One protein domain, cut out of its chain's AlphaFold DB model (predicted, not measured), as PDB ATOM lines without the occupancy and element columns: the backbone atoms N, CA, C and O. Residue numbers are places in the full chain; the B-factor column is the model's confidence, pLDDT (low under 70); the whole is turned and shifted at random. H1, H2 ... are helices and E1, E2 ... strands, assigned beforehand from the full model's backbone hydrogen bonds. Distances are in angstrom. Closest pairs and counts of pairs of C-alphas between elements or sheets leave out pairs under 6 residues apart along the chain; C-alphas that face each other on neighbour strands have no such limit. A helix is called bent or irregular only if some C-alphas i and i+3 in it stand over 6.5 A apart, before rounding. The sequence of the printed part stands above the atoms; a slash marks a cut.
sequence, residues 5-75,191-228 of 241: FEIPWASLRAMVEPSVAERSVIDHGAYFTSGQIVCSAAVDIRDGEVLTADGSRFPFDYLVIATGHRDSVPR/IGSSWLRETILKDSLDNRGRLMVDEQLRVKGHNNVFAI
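Overview. This is residues 5 to 75 and 191 to 228 of the 241 residues of the protein "Pyr_redox_2 domain-containing protein" of Eucalyptus grandis (UniProt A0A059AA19). The model shows two loosely joined lobes: a small one, residues 5 to 31, with the helical hairpin H1 and H2 followed by E1 and H3, and a larger one with a three-stranded meander, a separate two-stranded sheet, H4 and much loop. Residues 32 to 41 bridge the lobes as a strand-free link. The 109 printed residues hold four named helices and six named strands, in the order H1 H2 E1 H3 E2 E3 E4 E5 H4 E6; E2 - E3 - E4 is antiparallel and E5 with E6 parallel. The class is mixed, helices and strands, with 46 residues, under half, in named elements. The whole is only just loose, close to compact, with a radius of gyration of the C-alphas of 16.1 A and spans of 46 by 31 by 26 A.

Arrangement. Start with H1, residues 8 to 16, and H2, residues 18 to 24: this helical hairpin touches, closest at the C-alphas of Ala 14 and Ala 21, 4.8 A, at a shallow tilt of 15 degrees, opposite ways. E1, residues 25 to 27, pairs with no named strand, but its residues 25 to 26 pair antiparallel with residues 5 to 6. H3, residues 28 to 31, and E1 meet only through their link. Next look at the meander, each strand the antiparallel neighbour of the one before: E2, residues 42 to 46, inner strand E3, residues 49 to 52, and E4, residues 57 to 59. In the hairpin E2 and E3, N 46 and O 49 are 2.9 A apart; in the hairpin E3 and E4, N 50 and O 58 are 2.9 A apart, both within hydrogen-bond range. E5, residues 63 to 65, is apart from E4 and parallel to E6, residues 225 to 227, with N 226 and O 63 at 2.8 A. H4, residues 194 to 198, is on the meander's sheet but only grazes it; the closest C-alphas of H4 and E2 are those of Trp 195 and Val 43, 6.2 A. O i to N i+4 pairs within range are 2 of 5 in H1, 1 of 3 in H2 and 0 of 1 in H4, beside 5 of 6, 3 of 4 and 0 of 2 for O i to N i+3; H3 is too short for an i+4 pair.

Along the chain. Find C-alpha 8 at (251.828, 189.917, 220.322); from there H1 runs 14.5 A, irregular, with C-alphas 9 and 12 at 7.0 A. H2 is 10.0 A long. E2 begins at C-alpha 42, (266.337, 181.229, 205.632), and runs 11.2 A; E3 is 10.0 A. E6 ends at C-alpha 227, (252.064, 179.838, 203.628).

Size, cuts and confidence. The C-alphas of Val 16 and Asp 47, 46.2 A apart, are the two farthest apart. Residues 76 to 190 are not printed; C-alphas 75 and 191 are 18.4 A apart across the cut. The link H4 to E6, residues 199 to 224, is long. No printed residue is under 70 in pLDDT, and the mean of the printed part is 93.9.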
ATOM      1  N   PHE A   5     259.184 182.686 221.101       92.12
ATOM      2  CA  PHE A   5     257.868 183.149 220.706       92.12
ATOM      3  C   PHE A   5     257.418 184.304 221.593       92.12
ATOM      4  O   PHE A   5     257.708 184.349 222.786       92.12
ATOM      5  N   GLU A   6     256.699 185.247 221.000       90.69
ATOM      6  CA  GLU A   6     256.145 186.402 221.695       90.69
ATOM      7  C   GLU A   6     254.641 186.436 221.474       90.69
ATOM      8  O   GLU A   6     254.189 186.355 220.333       90.69
ATOM      9  N   ILE A   7     253.886 186.583 222.561       92.19
ATOM     10  CA  ILE A   7     252.442 186.808 222.522       92.19
ATOM     11  C   ILE A   7     252.187 188.270 222.106       92.19
ATOM     12  O   ILE A   7     252.360 189.165 222.937       92.19
ATOM     13  N   PRO A   8     251.755 188.555 220.860       87.06
ATOM     14  CA  PRO A   8     251.828 189.917 220.322       87.06
ATOM     15  C   PRO A   8     250.878 190.911 220.999       87.06
ATOM     16  O   PRO A   8     251.197 192.088 221.119       87.06
ATOM     17  N   TRP A   9     249.721 190.448 221.482       86.69
ATOM     18  CA  TRP A   9     248.751 191.294 222.194       86.69
ATOM     19  C   TRP A   9     249.180 191.645 223.626       86.69
ATOM     20  O   TRP A   9     248.511 192.417 224.295       86.69
ATOM     21  N   ALA A  10     250.264 191.055 224.132       93.56
ATOM     22  CA  ALA A  10     250.839 191.422 225.424       93.56
ATOM     23  C   ALA A  10     251.999 192.423 225.278       93.56
ATOM     24  O   ALA A  10     252.494 192.930 226.283       93.56
ATOM     25  N   SER A  11     252.452 192.699 224.050       92.75
ATOM     26  CA  SER A  11     253.649 193.502 223.794       92.75
ATOM     27  C   SER A  11     253.514 194.941 224.276       92.75
ATOM     28  O   SER A  11     254.434 195.466 224.889       92.75
ATOM     29  N   LEU A  12     252.374 195.589 224.039       95.44
ATOM     30  CA  LEU A  12     252.204 196.990 224.432       95.44
ATOM     31  C   LEU A  12     251.977 197.129 225.935       95.44
ATOM     32  O   LEU A  12     252.548 198.025 226.554       95.44
ATOM     33  N   ARG A  13     251.282 196.164 226.548       96.38
ATOM     34  CA  ARG A  13     251.221 196.052 228.006       96.38
ATOM     35  C   ARG A  13     252.611 195.886 228.624       96.38
ATOM     36  O   ARG A  13     252.929 196.537 229.614       96.38
ATOM     37  N   ALA A  14     253.473 195.068 228.020       95.94
ATOM     38  CA  ALA A  14     254.849 194.866 228.474       95.94
ATOM     39  C   ALA A  14     255.710 196.145 228.436       95.94
ATOM     40  O   ALA A  14     256.665 196.251 229.207       95.94
ATOM     41  N   MET A  15     255.361 197.131 227.599       96.31
ATOM     42  CA  MET A  15     256.043 198.432 227.570       96.31
ATOM     43  C   MET A  15     255.714 199.304 228.787       96.31
ATOM     44  O   MET A  15     256.513 200.162 229.141       96.31
ATOM     45  N   VAL A  16     254.569 199.110 229.445       96.50
ATOM     46  CA  VAL A  16     254.194 199.866 230.657       96.50
ATOM     47  C   VAL A  16     254.346 199.039 231.937       96.50
ATOM     48  O   VAL A  16     254.619 199.593 233.000       96.50
ATOM     49  N   GLU A  17     254.282 197.711 231.821       95.25
ATOM     50  CA  GLU A  17     254.408 196.747 232.912       95.25
ATOM     51  C   GLU A  17     255.378 195.602 232.530       95.25
ATOM     52  O   GLU A  17     254.952 194.552 232.038       95.25
ATOM     53  N   PRO A  18     256.699 195.747 232.770       91.38
ATOM     54  CA  PRO A  18     257.700 194.773 232.319       91.38
ATOM     55  C   PRO A  18     257.531 193.342 232.855       91.38
ATOM     56  O   PRO A  18     257.981 192.397 232.215       91.38
ATOM     57  N   SER A  19     256.848 193.142 233.988       93.12
ATOM     58  CA  SER A  19     256.530 191.799 234.510       93.12
ATOM     59  C   SER A  19     255.592 191.009 233.582       93.12
ATOM     60  O   SER A  19     255.570 189.776 233.601       93.12
ATOM     61  N   VAL A  20     254.817 191.688 232.729       93.75
ATOM     62  CA  VAL A  20     254.014 191.043 231.681       93.75
ATOM     63  C   VAL A  20     254.917 190.461 230.593       93.75
ATOM     64  O   VAL A  20     254.625 189.369 230.103       93.75
ATOM     65  N   ALA A  21     256.044 191.117 230.286       91.62
ATOM     66  CA  ALA A  21     257.020 190.647 229.302       91.62
ATOM     67  C   ALA A  21     257.589 189.267 229.667       91.62
ATOM     68  O   ALA A  21     257.739 188.398 228.811       91.62
ATOM     69  N   GLU A  22     257.859 189.035 230.955       91.25
ATOM     70  CA  GLU A  22     258.421 187.769 231.439       91.25
ATOM     71  C   GLU A  22     257.526 186.565 231.120       91.25
ATOM     72  O   GLU A  22     258.035 185.469 230.874       91.25
ATOM     73  N   ARG A  23     256.204 186.785 231.091       91.50
ATOM     74  CA  ARG A  23     255.184 185.766 230.809       91.50
ATOM     75  C   ARG A  23     254.798 185.686 229.332       91.50
ATOM     76  O   ARG A  23     254.237 184.675 228.920       91.50
ATOM     77  N   SER A  24     255.050 186.735 228.549       93.56
ATOM     78  CA  SER A  24     254.656 186.809 227.135       93.56
ATOM     79  C   SER A  24     255.770 186.442 226.157       93.56
ATOM     80  O   SER A  24     255.470 186.121 225.006       93.56
ATOM     81  N   VAL A  25     257.031 186.460 226.602       94.44
ATOM     82  CA  VAL A  25     258.207 186.044 225.830       94.44
ATOM     83  C   VAL A  25     258.626 184.644 226.282       94.44
ATOM     84  O   VAL A  25     259.146 184.467 227.384       94.44
ATOM     85  N   ILE A  26     258.380 183.643 225.440       93.88
ATOM     86  CA  ILE A  26     258.498 182.218 225.769       93.88
ATOM     87  C   ILE A  26     259.546 181.582 224.858       93.88
ATOM     88  O   ILE A  26     259.381 181.586 223.639       93.88
ATOM     89  N   ASP A  27     260.599 180.999 225.429       93.75
ATOM     90  CA  ASP A  27     261.626 180.304 224.648       93.75
ATOM     91  C   ASP A  27     261.025 179.136 223.862       93.75
ATOM     92  O   ASP A  27     260.233 178.356 224.396       93.75
ATOM     93  N   HIS A  28     261.423 178.982 222.595       92.50
ATOM     94  CA  HIS A  28     260.921 177.897 221.748       92.50
ATOM     95  C   HIS A  28     261.176 176.518 222.380       92.50
ATOM     96  O   HIS A  28     260.307 175.648 222.329       92.50
ATOM     97  N   GLY A  29     262.316 176.339 223.059       90.69
ATOM     98  CA  GLY A  29     262.658 175.092 223.750       90.69
ATOM     99  C   GLY A  29     261.735 174.722 224.920       90.69
ATOM    100  O   GLY A  29     261.720 173.564 225.326       90.69
ATOM    101  N   ALA A  30     260.941 175.659 225.452       90.94
ATOM    102  CA  ALA A  30     260.036 175.388 226.571       90.94
ATOM    103  C   ALA A  30     258.772 174.615 226.157       90.94
ATOM    104  O   ALA A  30     258.177 173.928 226.984       90.94
ATOM    105  N   TYR A  31     258.346 174.728 224.896       91.12
ATOM    106  CA  TYR A  31     257.121 174.085 224.402       91.12
ATOM    107  C   TYR A  31     257.344 173.206 223.172       91.12
ATOM    108  O   TYR A  31     256.561 172.292 222.922       91.12
ATOM    109  N   PHE A  32     258.400 173.455 222.397       91.31
ATOM    110  CA  PHE A  32     258.734 172.656 221.230       91.31
ATOM    111  C   PHE A  32     259.743 171.575 221.629       91.31
ATOM    112  O   PHE A  32     260.952 171.720 221.464       91.31
ATOM    113  N   THR A  33     259.226 170.499 222.225       90.62
ATOM    114  CA  THR A  33     260.028 169.403 222.799       90.62
ATOM    115  C   THR A  33     260.338 168.281 221.809       90.62
ATOM    116  O   THR A  33     261.163 167.418 222.098       90.62
ATOM    117  N   SER A  34     259.678 168.269 220.650       92.38
ATOM    118  CA  SER A  34     259.851 167.261 219.600       92.38
ATOM    119  C   SER A  34     260.195 167.942 218.281       92.38
ATOM    120  O   SER A  34     259.382 168.689 217.746       92.38
ATOM    121  N   GLY A  35     261.391 167.669 217.756       90.19
ATOM    122  CA  GLY A  35     261.909 168.255 216.517       90.19
ATOM    123  C   GLY A  35     263.186 169.067 216.732       90.19
ATOM    124  O   GLY A  35     263.777 169.051 217.809       90.19
ATOM    125  N   GLN A  36     263.619 169.771 215.689       91.25
ATOM    126  CA  GLN A  36     264.818 170.606 215.706       91.25
ATOM    127  C   GLN A  36     264.442 172.075 215.509       91.25
ATOM    128  O   GLN A  36     263.720 172.416 214.575       91.25
ATOM    129  N   ILE A  37     264.965 172.950 216.370       91.75
ATOM    130  CA  ILE A  37     264.864 174.404 216.213       91.75
ATOM    131  C   ILE A  37     266.177 174.908 215.625       91.75
ATOM    132  O   ILE A  37     267.251 174.635 216.159       91.75
ATOM    133  N   VAL A  38     266.088 175.675 214.542       91.94
ATOM    134  CA  VAL A  38     267.243 176.294 213.886       91.94
ATOM    135  C   VAL A  38     267.070 177.808 213.924       91.94
ATOM    136  O   VAL A  38     266.244 178.371 213.210       91.94
ATOM    137  N   CYS A  39     267.865 178.500 214.741       91.06
ATOM    138  CA  CYS A  39     267.775 179.956 214.923       91.06
ATOM    139  C   CYS A  39     268.481 180.769 213.815       91.06
ATOM    140  O   CYS A  39     268.987 181.871 214.050       91.06
ATOM    141  N   SER A  40     268.456 180.288 212.573       91.81
ATOM    142  CA  SER A  40     269.131 180.900 211.421       91.81
ATOM    143  C   SER A  40     268.135 181.534 210.453       91.81
ATOM    144  O   SER A  40     266.959 181.187 210.440       91.81
ATOM    145  N   ALA A  41     268.557 182.542 209.689       92.38
ATOM    146  CA  ALA A  41     267.680 183.114 208.666       92.38
ATOM    147  C   ALA A  41     267.651 182.181 207.452       92.38
ATOM    148  O   ALA A  41     268.717 181.827 206.958       92.38
ATOM    149  N   ALA A  42     266.466 181.817 206.961       94.31
ATOM    150  CA  ALA A  42     266.337 181.229 205.632       94.31
ATOM    151  C   ALA A  42     266.705 182.290 204.584       94.31
ATOM    152  O   ALA A  42     266.273 183.442 204.693       94.31
ATOM    153  N   VAL A  43     267.543 181.916 203.618       95.69
ATOM    154  CA  VAL A  43     268.066 182.834 202.590       95.69
ATOM    155  C   VAL A  43     267.766 182.372 201.172       95.69
ATOM    156  O   VAL A  43     267.737 183.208 200.278       95.69
ATOM    157  N   ASP A  44     267.521 181.078 200.970       96.69
ATOM    158  CA  ASP A  44     267.155 180.512 199.675       96.69
ATOM    159  C   ASP A  44     266.217 179.311 199.873       96.69
ATOM    160  O   ASP A  44     266.262 178.633 200.906       96.69
ATOM    161  N   ILE A  45     265.370 179.059 198.879       96.94
ATOM    162  CA  ILE A  45     264.535 177.861 198.779       96.94
ATOM    163  C   ILE A  45     264.790 177.282 197.397       96.94
ATOM    164  O   ILE A  45     264.575 177.952 196.387       96.94
ATOM    165  N   ARG A  46     265.220 176.026 197.374       90.50
ATOM    166  CA  ARG A  46     265.429 175.226 196.170       90.50
ATOM    167  C   ARG A  46     264.457 174.057 196.174       90.50
ATOM    168  O   ARG A  46     263.712 173.863 197.134       90.50
ATOM    169  N   ASP A  47     264.452 173.296 195.089       86.50
ATOM    170  CA  ASP A  47     263.590 172.124 194.974       86.50
ATOM    171  C   ASP A  47     263.912 171.113 196.092       86.50
ATOM    172  O   ASP A  47     264.996 170.530 196.123       86.50
ATOM    173  N   GLY A  48     262.999 170.997 197.062       93.00
ATOM    174  CA  GLY A  48     263.107 170.116 198.228       93.00
ATOM    175  C   GLY A  48     264.112 170.522 199.314       93.00
ATOM    176  O   GLY A  48     264.353 169.715 200.207       93.00
ATOM    177  N   GLU A  49     264.710 171.721 199.283       96.88
ATOM    178  CA  GLU A  49     265.732 172.133 200.265       96.88
ATOM    179  C   GLU A  49     265.645 173.625 200.635       96.88
ATOM    180  O   GLU A  49     265.449 174.490 199.777       96.88
ATOM    181  N   VAL A  50     265.840 173.945 201.917       97.50
ATOM    182  CA  VAL A  50     266.020 175.316 202.424       97.50
ATOM    183  C   VAL A  50     267.482 175.548 202.798       97.50
ATOM    184  O   VAL A  50     268.076 174.747 203.522       97.50
ATOM    185  N   LEU A  51     268.045 176.676 202.355       96.88
ATOM    186  CA  LEU A  51     269.375 177.146 202.750       96.88
ATOM    187  C   LEU A  51     269.254 178.237 203.814       96.88
ATOM    188  O   LEU A  51     268.454 179.172 203.682       96.88
ATOM    189  N   THR A  52     270.093 178.160 204.840       95.88
ATOM    190  CA  THR A  52     270.175 179.165 205.901       95.88
ATOM    191  C   THR A  52     271.426 180.035 205.794       95.88
ATOM    192  O   THR A  52     272.410 179.689 205.143       95.88
ATOM    193  N   ALA A  53     271.397 181.200 206.442       94.38
ATOM    194  CA  ALA A  53     272.471 182.195 206.406       94.38
ATOM    195  C   ALA A  53     273.802 181.702 207.000       94.38
ATOM    196  O   ALA A  53     274.851 182.254 206.683       94.38
ATOM    197  N   ASP A  54     273.768 180.680 207.855       94.50
ATOM    198  CA  ASP A  54     274.962 179.999 208.376       94.50
ATOM    199  C   ASP A  54     275.514 178.913 207.431       94.50
ATOM    200  O   ASP A  54     276.485 178.243 207.771       94.50
ATOM    201  N   GLY A  55     274.915 178.741 206.248       95.06
ATOM    202  CA  GLY A  55     275.319 177.759 205.244       95.06
ATOM    203  C   GLY A  55     274.700 176.371 205.419       95.06
ATOM    204  O   GLY A  55     274.955 175.497 204.588       95.06
ATOM    205  N   SER A  56     273.885 176.156 206.456       95.75
ATOM    206  CA  SER A  56     273.209 174.874 206.677       95.75
ATOM    207  C   SER A  56     272.104 174.635 205.650       95.75
ATOM    208  O   SER A  56     271.506 175.565 205.103       95.75
ATOM    209  N   ARG A  57     271.829 173.358 205.396       96.44
ATOM    210  CA  ARG A  57     270.861 172.904 204.404       96.44
ATOM    211  C   ARG A  57     269.884 171.929 205.026       96.44
ATOM    212  O   ARG A  57     270.301 171.006 205.724       96.44
ATOM    213  N   PHE A  58     268.604 172.138 204.754       96.62
ATOM    214  CA  PHE A  58     267.527 171.346 205.329       96.62
ATOM    215  C   PHE A  58     266.616 170.826 204.219       96.62
ATOM    216  O   PHE A  58     265.892 171.629 203.622       96.62
ATOM    217  N   PRO A  59     266.646 169.515 203.924       97.31
ATOM    218  CA  PRO A  59     265.693 168.925 203.002       97.31
ATOM    219  C   PRO A  59     264.285 168.938 203.607       97.31
ATOM    220  O   PRO A  59     264.126 168.852 204.827       97.31
ATOM    221  N   PHE A  60     263.263 169.027 202.759       97.06
ATOM    222  CA  PHE A  60     261.867 168.978 203.182       97.06
ATOM    223  C   PHE A  60     260.992 168.209 202.189       97.06
ATOM    224  O   PHE A  60     261.117 168.369 200.977       97.06
ATOM    225  N   ASP A  61     260.034 167.446 202.716       97.56
ATOM    226  CA  ASP A  61     258.904 166.937 201.928       97.56
ATOM    227  C   ASP A  61     257.812 168.006 201.795       97.56
ATOM    228  O   ASP A  61     257.203 168.164 200.737       97.56
ATOM    229  N   TYR A  62     257.606 168.779 202.866       97.75
ATOM    230  CA  TYR A  62     256.642 169.872 202.954       97.75
ATOM    231  C   TYR A  62     257.263 171.101 203.618       97.75
ATOM    232  O   TYR A  62     257.953 170.982 204.631       97.75
ATOM    233  N   LEU A  63     256.974 172.286 203.079       97.88
ATOM    234  CA  LEU A  63     257.479 173.563 203.583       97.88
ATOM    235  C   LEU A  63     256.325 174.486 203.967       97.88
ATOM    236  O   LEU A  63     255.396 174.671 203.187       97.88
ATOM    237  N   VAL A  64     256.403 175.113 205.142       98.00
ATOM    238  CA  VAL A  64     255.446 176.138 205.584       98.00
ATOM    239  C   VAL A  64     256.172 177.465 205.774       98.00
ATOM    240  O   VAL A  64     257.086 177.574 206.591       98.00
ATOM    241  N   ILE A  65     255.742 178.497 205.054       97.62
ATOM    242  CA  ILE A  65     256.265 179.857 205.176       97.62
ATOM    243  C   ILE A  65     255.376 180.672 206.120       97.62
ATOM    244  O   ILE A  65     254.221 180.965 205.820       97.62
ATOM    245  N   ALA A  66     255.941 181.080 207.256       96.00
ATOM    246  CA  ALA A  66     255.246 181.837 208.300       96.00
ATOM    247  C   ALA A  66     256.024 183.096 208.732       96.00
ATOM    248  O   ALA A  66     256.008 183.484 209.898       96.00
ATOM    249  N   THR A  67     256.747 183.746 207.811       93.94
ATOM    250  CA  THR A  67     257.648 184.866 208.150       93.94
ATOM    251  C   THR A  67     256.937 186.197 208.411       93.94
ATOM    252  O   THR A  67     257.602 187.172 208.759       93.94
ATOM    253  N   GLY A  68     255.605 186.244 208.282       92.81
ATOM    254  CA  GLY A  68     254.761 187.369 208.693       92.81
ATOM    255  C   GLY A  68     255.264 188.724 208.188       92.81
ATOM    256  O   GLY A  68     255.442 188.922 206.987       92.81
ATOM    257  N   HIS A  69     255.503 189.653 209.114       90.38
ATOM    258  CA  HIS A  69     256.117 190.951 208.843       90.38
ATOM    259  C   HIS A  69     257.614 190.948 209.164       90.38
ATOM    260  O   HIS A  69     258.080 190.254 210.067       90.38
ATOM    261  N   ARG A  70     258.375 191.794 208.467       84.81
ATOM    262  CA  ARG A  70     259.771 192.058 208.803       84.81
ATOM    263  C   ARG A  70     259.825 192.850 210.103       84.81
ATOM    264  O   ARG A  70     259.336 193.975 210.168       84.81
ATOM    265  N   ASP A  71     260.466 192.272 211.109       75.56
ATOM    266  CA  ASP A  71     260.611 192.893 212.416       75.56
ATOM    267  C   ASP A  71     262.075 192.933 212.860       75.56
ATOM    268  O   ASP A  71     262.798 191.945 212.738       75.56
ATOM    269  N   SER A  72     262.509 194.085 213.371       79.81
ATOM    270  CA  SER A  72     263.869 194.306 213.879       79.81
ATOM    271  C   SER A  72     263.886 194.181 215.398       79.81
ATOM    272  O   SER A  72     264.265 195.105 216.116       79.81
ATOM    273  N   VAL A  73     263.424 193.038 215.888       83.88
ATOM    274  CA  VAL A  73     263.405 192.715 217.317       83.88
ATOM    275  C   VAL A  73     264.655 191.927 217.716       83.88
ATOM    276  O   VAL A  73     265.210 191.202 216.880       83.88
ATOM    277  N   PRO A  74     265.096 192.036 218.982       90.88
ATOM    278  CA  PRO A  74     266.184 191.234 219.519       90.88
ATOM    279  C   PRO A  74     265.972 189.743 219.287       90.88
ATOM    280  O   PRO A  74     264.834 189.261 219.263       90.88
ATOM    281  N   ARG A  75     267.074 189.015 219.092       90.94
ATOM    282  CA  ARG A  75     267.029 187.589 218.747       90.94
ATOM    283  C   ARG A  75     266.922 186.705 219.978       90.94
ATOM    284  O   ARG A  75     266.273 185.666 219.876       90.94
ATOM    285  N   ILE A 191     256.051 193.616 204.869       92.38
ATOM    286  CA  ILE A 191     255.859 192.162 204.801       92.38
ATOM    287  C   ILE A 191     257.224 191.456 204.789       92.38
ATOM    288  O   ILE A 191     258.183 191.920 204.168       92.38
ATOM    289  N   GLY A 192     257.323 190.331 205.493       92.94
ATOM    290  CA  GLY A 192     258.535 189.531 205.685       92.94
ATOM    291  C   GLY A 192     258.906 188.651 204.489       92.94
ATOM    292  O   GLY A 192     259.434 187.558 204.686       92.94
ATOM    293  N   SER A 193     258.610 189.092 203.266       94.88
ATOM    294  CA  SER A 193     258.757 188.324 202.020       94.88
ATOM    295  C   SER A 193     259.947 188.745 201.161       94.88
ATOM    296  O   SER A 193     260.197 188.134 200.129       94.88
ATOM    297  N   SER A 194     260.708 189.775 201.552       93.56
ATOM    298  CA  SER A 194     261.792 190.314 200.713       93.56
ATOM    299  C   SER A 194     262.832 189.267 200.306       93.56
ATOM    300  O   SER A 194     263.366 189.345 199.208       93.56
ATOM    301  N   TRP A 195     263.099 188.292 201.179       94.50
ATOM    302  CA  TRP A 195     264.050 187.204 200.934       94.50
ATOM    303  C   TRP A 195     263.550 186.183 199.902       94.50
ATOM    304  O   TRP A 195     264.362 185.499 199.301       94.50
ATOM    305  N   LEU A 196     262.238 186.117 199.646       96.25
ATOM    306  CA  LEU A 196     261.636 185.182 198.691       96.25
ATOM    307  C   LEU A 196     261.835 185.598 197.230       96.25
ATOM    308  O   LEU A 196     261.689 184.766 196.337       96.25
ATOM    309  N   ARG A 197     262.169 186.870 196.977       94.19
ATOM    310  CA  ARG A 197     262.307 187.433 195.622       94.19
ATOM    311  C   ARG A 197     263.422 186.788 194.800       94.19
ATOM    312  O   ARG A 197     263.335 186.788 193.580       94.19
ATOM    313  N   GLU A 198     264.407 186.203 195.470       92.31
ATOM    314  CA  GLU A 198     265.541 185.522 194.841       92.31
ATOM    315  C   GLU A 198     265.439 183.989 194.948       92.31
ATOM    316  O   GLU A 198     266.420 183.287 194.735       92.31
ATOM    317  N   THR A 199     264.254 183.461 195.280       95.75
ATOM    318  CA  THR A 199     264.010 182.018 195.475       95.75
ATOM    319  C   THR A 199     263.082 181.455 194.401       95.75
ATOM    320  O   THR A 199     262.521 182.202 193.591       95.75
ATOM    321  N   ILE A 200     262.821 180.143 194.445       95.75
ATOM    322  CA  ILE A 200     261.793 179.508 193.600       95.75
ATOM    323  C   ILE A 200     260.385 180.105 193.788       95.75
ATOM    324  O   ILE A 200     259.546 179.954 192.908       95.75
ATOM    325  N   LEU A 201     260.121 180.815 194.895       96.62
ATOM    326  CA  LEU A 201     258.811 181.405 195.198       96.62
ATOM    327  C   LEU A 201     258.633 182.837 194.667       96.62
ATOM    328  O   LEU A 201     257.599 183.453 194.929       96.62
ATOM    329  N   LYS A 202     259.602 183.393 193.929       96.25
ATOM    330  CA  LYS A 202     259.547 184.785 193.444       96.25
ATOM    331  C   LYS A 202     258.280 185.100 192.636       96.25
ATOM    332  O   LYS A 202     257.689 186.162 192.816       96.25
ATOM    333  N   ASP A 203     257.829 184.147 191.820       96.69
ATOM    334  CA  ASP A 203     256.659 184.278 190.939       96.69
ATOM    335  C   ASP A 203     255.340 183.944 191.666       96.69
ATOM    336  O   ASP A 203     254.250 184.080 191.111       96.69
ATOM    337  N   SER A 204     255.432 183.531 192.935       97.25
ATOM    338  CA  SER A 204     254.291 183.288 193.825       97.25
ATOM    339  C   SER A 204     253.904 184.520 194.650       97.25
ATOM    340  O   SER A 204     252.969 184.450 195.447       97.25
ATOM    341  N   LEU A 205     254.610 185.642 194.490       97.31
ATOM    342  CA  LEU A 205     254.326 186.889 195.197       97.31
ATOM    343  C   LEU A 205     253.352 187.774 194.405       97.31
ATOM    344  O   LEU A 205     253.513 187.975 193.203       97.31
ATOM    345  N   ASP A 206     252.364 188.352 195.085       95.69
ATOM    346  CA  ASP A 206     251.509 189.394 194.519       95.69
ATOM    347  C   ASP A 206     252.255 190.741 194.393       95.69
ATOM    348  O   ASP A 206     253.392 190.921 194.842       95.69
ATOM    349  N   ASN A 207     251.589 191.748 193.821       93.81
ATOM    350  CA  ASN A 207     252.162 193.088 193.647       93.81
ATOM    351  C   ASN A 207     252.439 193.847 194.963       93.81
ATOM    352  O   ASN A 207     253.090 194.892 194.941       93.81
ATOM    353  N   ARG A 208     251.966 193.341 196.106       91.88
ATOM    354  CA  ARG A 208     252.236 193.862 197.455       91.88
ATOM    355  C   ARG A 208     253.291 193.030 198.190       91.88
ATOM    356  O   ARG A 208     253.618 193.348 199.332       91.88
ATOM    357  N   GLY A 209     253.851 192.004 197.547       94.31
ATOM    358  CA  GLY A 209     254.833 191.099 198.131       94.31
ATOM    359  C   GLY A 209     254.231 190.066 199.081       94.31
ATOM    360  O   GLY A 209     254.931 189.613 199.978       94.31
ATOM    361  N   ARG A 210     252.957 189.705 198.940       96.69
ATOM    362  CA  ARG A 210     252.318 188.616 199.697       96.69
ATOM    363  C   ARG A 210     252.388 187.318 198.911       96.69
ATOM    364  O   ARG A 210     252.264 187.349 197.694       96.69
ATOM    365  N   LEU A 211     252.555 186.189 199.588       97.75
ATOM    366  CA  LEU A 211     252.443 184.875 198.963       97.75
ATOM    367  C   LEU A 211     250.990 184.614 198.570       97.75
ATOM    368  O   LEU A 211     250.109 184.630 199.429       97.75
ATOM    369  N   MET A 212     250.773 184.372 197.280       98.12
ATOM    370  CA  MET A 212     249.487 183.951 196.740       98.12
ATOM    371  C   MET A 212     249.212 182.509 197.145       98.12
ATOM    372  O   MET A 212     250.006 181.620 196.814       98.12
ATOM    373  N   VAL A 213     248.096 182.277 197.833       98.06
ATOM    374  CA  VAL A 213     247.708 180.938 198.294       98.06
ATOM    375  C   VAL A 213     246.305 180.533 197.847       98.06
ATOM    376  O   VAL A 213     245.452 181.380 197.595       98.06
ATOM    377  N   ASP A 214     246.070 179.224 197.737       96.12
ATOM    378  CA  ASP A 214     244.727 178.667 197.551       96.12
ATOM    379  C   ASP A 214     243.940 178.575 198.877       96.12
ATOM    380  O   ASP A 214     244.422 178.947 199.951       96.12
ATOM    381  N   GLU A 215     242.701 178.075 198.814       95.00
ATOM    382  CA  GLU A 215     241.824 177.903 199.985       95.00
ATOM    383  C   GLU A 215     242.389 176.918 201.024       95.00
ATOM    384  O   GLU A 215     242.002 176.948 202.193       95.00
ATOM    385  N   GLN A 216     243.321 176.055 200.613       95.81
ATOM    386  CA  GLN A 216     244.043 175.108 201.454       95.81
ATOM    387  C   GLN A 216     245.404 175.647 201.921       95.81
ATOM    388  O   GLN A 216     246.188 174.895 202.503       95.81
ATOM    389  N   LEU A 217     245.676 176.941 201.708       97.56
ATOM    390  CA  LEU A 217     246.908 177.637 202.086       97.56
ATOM    391  C   LEU A 217     248.157 177.175 201.318       97.56
ATOM    392  O   LEU A 217     249.279 177.460 201.747       97.56
ATOM    393  N   ARG A 218     247.996 176.472 200.189       98.19
ATOM    394  CA  ARG A 218     249.116 176.080 199.323       98.19
ATOM    395  C   ARG A 218     249.562 177.266 198.495       98.19
ATOM    396  O   ARG A 218     248.739 177.984 197.934       98.19
ATOM    397  N   VAL A 219     250.870 177.449 198.385       97.94
ATOM    398  CA  VAL A 219     251.465 178.500 197.564       97.94
ATOM    399  C   VAL A 219     251.217 178.195 196.090       97.94
ATOM    400  O   VAL A 219     251.486 177.096 195.608       97.94
ATOM    401  N   LYS A 220     250.705 179.186 195.358       96.31
ATOM    402  CA  LYS A 220     250.386 179.064 193.934       96.31
ATOM    403  C   LYS A 220     251.584 178.527 193.140       96.31
ATOM    404  O   LYS A 220     252.655 179.111 193.164       96.31
ATOM    405  N   GLY A 221     251.374 177.445 192.390       94.75
ATOM    406  CA  GLY A 221     252.424 176.800 191.587       94.75
ATOM    407  C   GLY A 221     253.198 175.694 192.311       94.75
ATOM    408  O   GLY A 221     254.037 175.054 191.687       94.75
ATOM    409  N   HIS A 222     252.891 175.419 193.584       95.62
ATOM    410  CA  HIS A 222     253.570 174.403 194.388       95.62
ATOM    411  C   HIS A 222     252.565 173.507 195.128       95.62
ATOM    412  O   HIS A 222     251.632 173.984 195.764       95.62
ATOM    413  N   ASN A 223     252.775 172.187 195.084       95.12
ATOM    414  CA  ASN A 223     251.866 171.220 195.720       95.12
ATOM    415  C   ASN A 223     252.205 170.934 197.192       95.12
ATOM    416  O   ASN A 223     251.354 170.454 197.939       95.12
ATOM    417  N   ASN A 224     253.445 171.203 197.599       96.81
ATOM    418  CA  ASN A 224     253.994 170.862 198.912       96.81
ATOM    419  C   ASN A 224     254.542 172.074 199.688       96.81
ATOM    420  O   ASN A 224     255.137 171.906 200.753       96.81
ATOM    421  N   VAL A 225     254.331 173.290 199.179       98.00
ATOM    422  CA  VAL A 225     254.692 174.536 199.863       98.00
ATOM    423  C   VAL A 225     253.414 175.241 200.297       98.00
ATOM    424  O   VAL A 225     252.510 175.450 199.496       98.00
ATOM    425  N   PHE A 226     253.353 175.627 201.564       98.44
ATOM    426  CA  PHE A 226     252.232 176.313 202.194       98.44
ATOM    427  C   PHE A 226     252.695 177.648 202.764       98.44
ATOM    428  O   PHE A 226     253.871 177.820 203.091       98.44
ATOM    429  N   ALA A 227     251.776 178.592 202.933       98.25
ATOM    430  CA  ALA A 227     252.064 179.838 203.628       98.25
ATOM    431  C   ALA A 227     250.921 180.227 204.559       98.25
ATOM    432  O   ALA A 227     249.752 180.050 204.227       98.25
ATOM    433  N   ILE A 228     251.266 180.756 205.734       96.94
ATOM    434  CA  ILE A 228     250.295 181.100 206.776       96.94
ATOM    435  C   ILE A 228     250.582 182.468 207.393       96.94
ATOM    436  O   ILE A 228     251.720 182.935 207.451       96.94
TER     437      ILE A 228